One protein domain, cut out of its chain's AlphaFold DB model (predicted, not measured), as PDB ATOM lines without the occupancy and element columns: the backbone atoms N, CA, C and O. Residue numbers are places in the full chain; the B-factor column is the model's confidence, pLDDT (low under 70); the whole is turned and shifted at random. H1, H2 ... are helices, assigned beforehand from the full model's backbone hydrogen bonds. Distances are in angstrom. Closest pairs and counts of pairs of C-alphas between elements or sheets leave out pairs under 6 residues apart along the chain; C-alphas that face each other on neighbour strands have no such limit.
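What this domain is: This is residues 59 to 106 of the 203 residues of the protein "GARS_C domain-containing protein" of Pseudonocardiaceae bacterium (UniProt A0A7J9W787). Three short helices make a flat group, with H1 between H2 towards one end and H3 towards the other; after H3 a tail without named elements, residues 94 to 106, runs back past the link between H2 and H3. The printed part has 48 residues, the named helices H1, H2, H3 in that order and no named strand. Its class is all helix, though under half of its residues, 22, are in named elements. It is compact, radius of gyration of the C-alphas 10.8 A, and only just flat, spanning 29 by 24 by 13 A.

How they stand to each other: Start at H1, residues 61 to 65, which touches H2, residues 71 to 77; their closest C-alphas, of Leu 65 and Gly 73, are 4.1 A apart. Next look at H3, residues 84 to 93, close to H1 but not clearly touching; their closest C-alphas, of Val 62 and Leu 88, are 7.4 A apart. H2 and H3 are apart. In H1 and H3 every O i to N i+4 pair is within hydrogen-bond range; in H2 1 of 3 is, beside 3 of 4 O i to N i+3 pairs.

Where its parts are: Find C-alpha 61 at (-31.276, -4.562, 44.613), where H1 begins its 6.5 A. H2 measures 10.3 A. H3 runs 14.6 A to C-alpha 93 at (-23.251, 0.282, 56.732).

The domain as a whole: The C-alphas farthest apart, of Arg 69 and Ala 98, are 29.7 A apart. The printed part has no cut and no long link. Confidence is low, pLDDT under 70, at residues 59 to 73.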
ATOM      1  N   PRO A  59     -31.513  -0.693  48.553       50.94
ATOM      2  CA  PRO A  59     -30.360  -1.367  49.157       50.94
ATOM      3  C   PRO A  59     -30.398  -2.901  49.016       50.94
ATOM      4  O   PRO A  59     -29.369  -3.555  49.134       50.94
ATOM      5  N   LEU A  60     -31.563  -3.488  48.717       50.00
ATOM      6  CA  LEU A  60     -31.713  -4.918  48.427       50.00
ATOM      7  C   LEU A  60     -31.405  -5.278  46.965       50.00
ATOM      8  O   LEU A  60     -31.037  -6.420  46.691       50.00
ATOM      9  N   ALA A  61     -31.533  -4.332  46.031       52.16
ATOM     10  CA  ALA A  61     -31.276  -4.562  44.613       52.16
ATOM     11  C   ALA A  61     -29.773  -4.693  44.316       52.16
ATOM     12  O   ALA A  61     -29.377  -5.549  43.527       52.16
ATOM     13  N   VAL A  62     -28.921  -3.920  44.996       56.16
ATOM     14  CA  VAL A  62     -27.466  -3.937  44.763       56.16
ATOM     15  C   VAL A  62     -26.828  -5.310  45.071       56.16
ATOM     16  O   VAL A  62     -26.121  -5.837  44.211       56.16
ATOM     17  N   PRO A  63     -27.115  -5.981  46.207       50.44
ATOM     18  CA  PRO A  63     -26.611  -7.336  46.465       50.44
ATOM     19  C   PRO A  63     -27.121  -8.409  45.489       50.44
ATOM     20  O   PRO A  63     -26.459  -9.433  45.310       50.44
ATOM     21  N   LEU A  64     -28.295  -8.210  44.878       48.16
ATOM     22  CA  LEU A  64     -28.856  -9.115  43.868       48.16
ATOM     23  C   LEU A  64     -28.090  -9.022  42.541       48.16
ATOM     24  O   LEU A  64     -27.783 -10.063  41.963       48.16
ATOM     25  N   LEU A  65     -27.706  -7.811  42.117       52.19
ATOM     26  CA  LEU A  65     -26.889  -7.579  40.915       52.19
ATOM     27  C   LEU A  65     -25.509  -8.251  40.990       52.19
ATOM     28  O   LEU A  65     -24.926  -8.591  39.966       52.19
ATOM     29  N   LEU A  66     -25.000  -8.480  42.202       54.59
ATOM     30  CA  LEU A  66     -23.692  -9.091  42.440       54.59
ATOM     31  C   LEU A  66     -23.721 -10.611  42.593       54.59
ATOM     32  O   LEU A  66     -22.682 -11.218  42.860       54.59
ATOM     33  N   LYS A  67     -24.882 -11.265  42.463       54.78
ATOM     34  CA  LYS A  67     -24.916 -12.728  42.490       54.78
ATOM     35  C   LYS A  67     -24.248 -13.258  41.215       54.78
ATOM     36  O   LYS A  67     -24.826 -13.098  40.145       54.78
ATOM     37  N   PRO A  68     -23.138 -14.023  41.303       48.22
ATOM     38  CA  PRO A  68     -22.413 -14.545  40.130       48.22
ATOM     39  C   PRO A  68     -23.227 -15.521  39.265       48.22
ATOM     40  O   PRO A  68     -22.721 -16.107  38.316       48.22
ATOM     41  N   ARG A  69     -24.470 -15.805  39.666       50.78
ATOM     42  CA  ARG A  69     -25.310 -16.864  39.117       50.78
ATOM     43  C   ARG A  69     -26.405 -16.320  38.199       50.78
ATOM     44  O   ARG A  69     -27.145 -17.149  37.671       50.78
ATOM     45  N   ASP A  70     -26.505 -15.013  37.987       62.69
ATOM     46  CA  ASP A  70     -27.518 -14.408  37.120       62.69
ATOM     47  C   ASP A  70     -26.872 -13.457  36.095       62.69
ATOM     48  O   ASP A  70     -26.296 -12.444  36.500       62.69
ATOM     49  N   PRO A  71     -26.957 -13.749  34.780       64.75
ATOM     50  CA  PRO A  71     -26.401 -12.872  33.748       64.75
ATOM     51  C   PRO A  71     -27.065 -11.485  33.719       64.75
ATOM     52  O   PRO A  71     -26.477 -10.540  33.195       64.75
ATOM     53  N   ALA A  72     -28.254 -11.316  34.316       62.91
ATOM     54  CA  ALA A  72     -28.928 -10.019  34.383       62.91
ATOM     55  C   ALA A  72     -28.115  -8.961  35.153       62.91
ATOM     56  O   ALA A  72     -28.118  -7.789  34.777       62.91
ATOM     57  N   GLY A  73     -27.375  -9.363  36.196       63.97
ATOM     58  CA  GLY A  73     -26.534  -8.448  36.974       63.97
ATOM     59  C   GLY A  73     -25.360  -7.882  36.171       63.97
ATOM     60  O   GLY A  73     -24.992  -6.721  36.332       63.97
ATOM     61  N   GLN A  74     -24.822  -8.675  35.244       74.25
ATOM     62  CA  GLN A  74     -23.664  -8.306  34.430       74.25
ATOM     63  C   GLN A  74     -24.008  -7.215  33.414       74.25
ATOM     64  O   GLN A  74     -23.221  -6.293  33.223       74.25
ATOM     65  N   VAL A  75     -25.211  -7.268  32.830       75.56
ATOM     66  CA  VAL A  75     -25.717  -6.230  31.915       75.56
ATOM     67  C   VAL A  75     -25.846  -4.884  32.627       75.56
ATOM     68  O   VAL A  75     -25.502  -3.847  32.069       75.56
ATOM     69  N   VAL A  76     -26.337  -4.888  33.869       77.56
ATOM     70  CA  VAL A  76     -26.518  -3.659  34.653       77.56
ATOM     71  C   VAL A  76     -25.166  -3.081  35.060       77.56
ATOM     72  O   VAL A  76     -24.934  -1.891  34.877       77.56
ATOM     73  N   LEU A  77     -24.253  -3.917  35.563       80.50
ATOM     74  CA  LEU A  77     -22.923  -3.464  35.977       80.50
ATOM     75  C   LEU A  77     -22.084  -2.946  34.807       80.50
ATOM     76  O   LEU A  77     -21.338  -1.993  34.996       80.50
ATOM     77  N   ALA A  78     -22.251  -3.500  33.603       79.00
ATOM     78  CA  ALA A  78     -21.576  -3.004  32.403       79.00
ATOM     79  C   ALA A  78     -21.967  -1.563  32.028       79.00
ATOM     80  O   ALA A  78     -21.242  -0.910  31.285       79.00
ATOM     81  N   ARG A  79     -23.099  -1.058  32.538       88.31
ATOM     82  CA  ARG A  79     -23.580   0.310  32.290       88.31
ATOM     83  C   ARG A  79     -23.312   1.271  33.449       88.31
ATOM     84  O   ARG A  79     -23.653   2.445  33.337       88.31
ATOM     85  N   LEU A  80     -22.777   0.794  34.574       89.44
ATOM     86  CA  LEU A  80     -22.545   1.626  35.752       89.44
ATOM     87  C   LEU A  80     -21.260   2.441  35.568       89.44
ATOM     88  O   LEU A  80     -20.174   1.876  35.486       89.44
ATOM     89  N   GLU A  81     -21.377   3.766  35.559       87.62
ATOM     90  CA  GLU A  81     -20.215   4.663  35.469       87.62
ATOM     91  C   GLU A  81     -19.694   5.062  36.850       87.62
ATOM     92  O   GLU A  81     -18.508   5.333  37.036       87.62
ATOM     93  N   SER A  82     -20.583   5.098  37.846       88.50
ATOM     94  CA  SER A  82     -20.179   5.398  39.214       88.50
ATOM     95  C   SER A  82     -19.293   4.299  39.806       88.50
ATOM     96  O   SER A  82     -19.542   3.112  39.586       88.50
ATOM     97  N   PRO A  83     -18.310   4.658  40.651       86.31
ATOM     98  CA  PRO A  83     -17.542   3.677  41.400       86.31
ATOM     99  C   PRO A  83     -18.465   2.767  42.222       86.31
ATOM    100  O   PRO A  83     -19.271   3.232  43.029       86.31
ATOM    101  N   LEU A  84     -18.325   1.452  42.047       88.19
ATOM    102  CA  LEU A  84     -19.165   0.467  42.733       88.19
ATOM    103  C   LEU A  84     -18.885   0.404  44.247       88.19
ATOM    104  O   LEU A  84     -19.796   0.182  45.040       88.19
ATOM    105  N   LEU A  85     -17.632   0.604  44.666       89.38
ATOM    106  CA  LEU A  85     -17.212   0.417  46.059       89.38
ATOM    107  C   LEU A  85     -17.959   1.329  47.060       89.38
ATOM    108  O   LEU A  85     -18.467   0.793  48.045       89.38
ATOM    109  N   PRO A  86     -18.101   2.652  46.833       88.25
ATOM    110  CA  PRO A  86     -18.911   3.517  47.693       88.25
ATOM    111  C   PRO A  86     -20.364   3.055  47.840       88.25
ATOM    112  O   PRO A  86     -20.899   3.078  48.945       88.25
ATOM    113  N   LEU A  87     -20.984   2.574  46.756       88.31
ATOM    114  CA  LEU A  87     -22.359   2.063  46.779       88.31
ATOM    115  C   LEU A  87     -22.465   0.808  47.655       88.31
ATOM    116  O   LEU A  87     -23.362   0.711  48.490       88.31
ATOM    117  N   LEU A  88     -21.527  -0.135  47.517       89.44
ATOM    118  CA  LEU A  88     -21.498  -1.346  48.344       89.44
ATOM    119  C   LEU A  88     -21.222  -1.049  49.811       89.44
ATOM    120  O   LEU A  88     -21.856  -1.642  50.682       89.44
ATOM    121  N   HIS A  89     -20.305  -0.122  50.080       88.75
ATOM    122  CA  HIS A  89     -20.014   0.322  51.433       88.75
ATOM    123  C   HIS A  89     -21.252   0.956  52.077       88.75
ATOM    124  O   HIS A  89     -21.628   0.546  53.170       88.75
ATOM    125  N   GLY A  90     -21.933   1.870  51.376       88.19
ATOM    126  CA  GLY A  90     -23.165   2.504  51.852       88.19
ATOM    127  C   GLY A  90     -24.269   1.494  52.175       88.19
ATOM    128  O   GLY A  90     -24.892   1.576  53.231       88.19
ATOM    129  N   VAL A  91     -24.457   0.465  51.335       89.31
ATOM    130  CA  VAL A  91     -25.378  -0.645  51.649       89.31
ATOM    131  C   VAL A  91     -24.930  -1.412  52.894       89.31
ATOM    132  O   VAL A  91     -25.758  -1.710  53.753       89.31
ATOM    133  N   ALA A  92     -23.642  -1.744  53.003       89.62
ATOM    134  CA  ALA A  92     -23.114  -2.545  54.104       89.62
ATOM    135  C   ALA A  92     -23.246  -1.849  55.468       89.62
ATOM    136  O   ALA A  92     -23.511  -2.516  56.465       89.62
ATOM    137  N   VAL A  93     -23.093  -0.522  55.507       91.50
ATOM    138  CA  VAL A  93     -23.251   0.282  56.732       91.50
ATOM    139  C   VAL A  93     -24.680   0.789  56.944       91.50
ATOM    140  O   VAL A  93     -24.973   1.368  57.985       91.50
ATOM    141  N   GLY A  94     -25.580   0.549  55.985       90.38
ATOM    142  CA  GLY A  94     -26.982   0.968  56.051       90.38
ATOM    143  C   GLY A  94     -27.216   2.459  55.792       90.38
ATOM    144  O   GLY A  94     -28.303   2.949  56.085       90.38
ATOM    145  N   ASP A  95     -26.235   3.169  55.232       88.81
ATOM    146  CA  ASP A  95     -26.326   4.588  54.892       88.81
ATOM    147  C   ASP A  95     -25.939   4.830  53.428       88.81
ATOM    148  O   ASP A  95     -24.770   4.937  53.058       88.81
ATOM    149  N   LEU A  96     -26.964   4.923  52.582       87.81
ATOM    150  CA  LEU A  96     -26.833   5.327  51.183       87.81
ATOM    151  C   LEU A  96     -27.032   6.832  50.982       87.81
ATOM    152  O   LEU A  96     -26.782   7.322  49.887       87.81
ATOM    153  N   SER A  97     -27.481   7.565  52.003       88.25
ATOM    154  CA  SER A  97     -27.762   9.000  51.875       88.25
ATOM    155  C   SER A  97     -26.485   9.822  51.688       88.25
ATOM    156  O   SER A  97     -26.505  10.856  51.024       88.25
ATOM    157  N   ALA A  98     -25.368   9.316  52.216       84.62
ATOM    158  CA  ALA A  98     -24.038   9.888  52.052       84.62
ATOM    159  C   ALA A  98     -23.354   9.509  50.722       84.62
ATOM    160  O   ALA A  98     -22.275  10.025  50.424       84.62
ATOM    161  N   VAL A  99     -23.941   8.609  49.922       88.62
ATOM    162  CA  VAL A  99     -23.374   8.171  48.639       88.62
ATOM    163  C   VAL A  99     -24.081   8.904  47.495       88.62
ATOM    164  O   VAL A  99     -25.311   8.874  47.433       88.62
ATOM    165  N   PRO A 100     -23.347   9.551  46.567       88.12
ATOM    166  CA  PRO A 100     -23.960  10.164  45.395       88.12
ATOM    167  C   PRO A 100     -24.811   9.158  44.601       88.12
ATOM    168  O   PRO A 100     -24.436   7.983  44.510       88.12
ATOM    169  N   PRO A 101     -25.933   9.595  43.999       87.44
ATOM    170  CA  PRO A 101     -26.731   8.734  43.139       87.44
ATOM    171  C   PRO A 101     -25.886   8.122  42.011       87.44
ATOM    172  O   PRO A 101     -25.048   8.823  41.440       87.44
ATOM    173  N   PRO A 102     -26.104   6.842  41.661       89.56
ATOM    174  CA  PRO A 102     -25.349   6.199  40.599       89.56
ATOM    175  C   PRO A 102     -25.651   6.841  39.241       89.56
ATOM    176  O   PRO A 102     -26.814   7.002  38.862       89.56
ATOM    177  N   SER A 103     -24.591   7.160  38.505       89.88
ATOM    178  CA  SER A 103     -24.609   7.524  37.091       89.88
ATOM    179  C   SER A 103     -24.519   6.279  36.209       89.88
ATOM    180  O   SER A 103     -23.844   5.297  36.546       89.88
ATOM    181  N   TRP A 104     -25.209   6.330  35.074       91.25
ATOM    182  CA  TRP A 104     -25.338   5.220  34.139       91.25
ATOM    183  C   TRP A 104     -25.038   5.693  32.727       91.25
ATOM    184  O   TRP A 104     -25.545   6.737  32.313       91.25
ATOM    185  N   SER A 105     -24.303   4.874  31.982       90.31
ATOM    186  CA  SER A 105     -24.077   5.096  30.560       90.31
ATOM    187  C   SER A 105     -25.387   4.970  29.776       90.31
ATOM    188  O   SER A 105     -26.240   4.106  30.046       90.31
ATOM    189  N   SER A 106     -25.543   5.825  28.764       91.56
ATOM    190  CA  SER A 106     -26.622   5.729  27.779       91.56
ATOM    191  C   SER A 106     -26.497   4.502  26.878       91.56
ATOM    192  O   SER A 106     -27.504   4.083  26.308       91.56
TER     193      SER A 106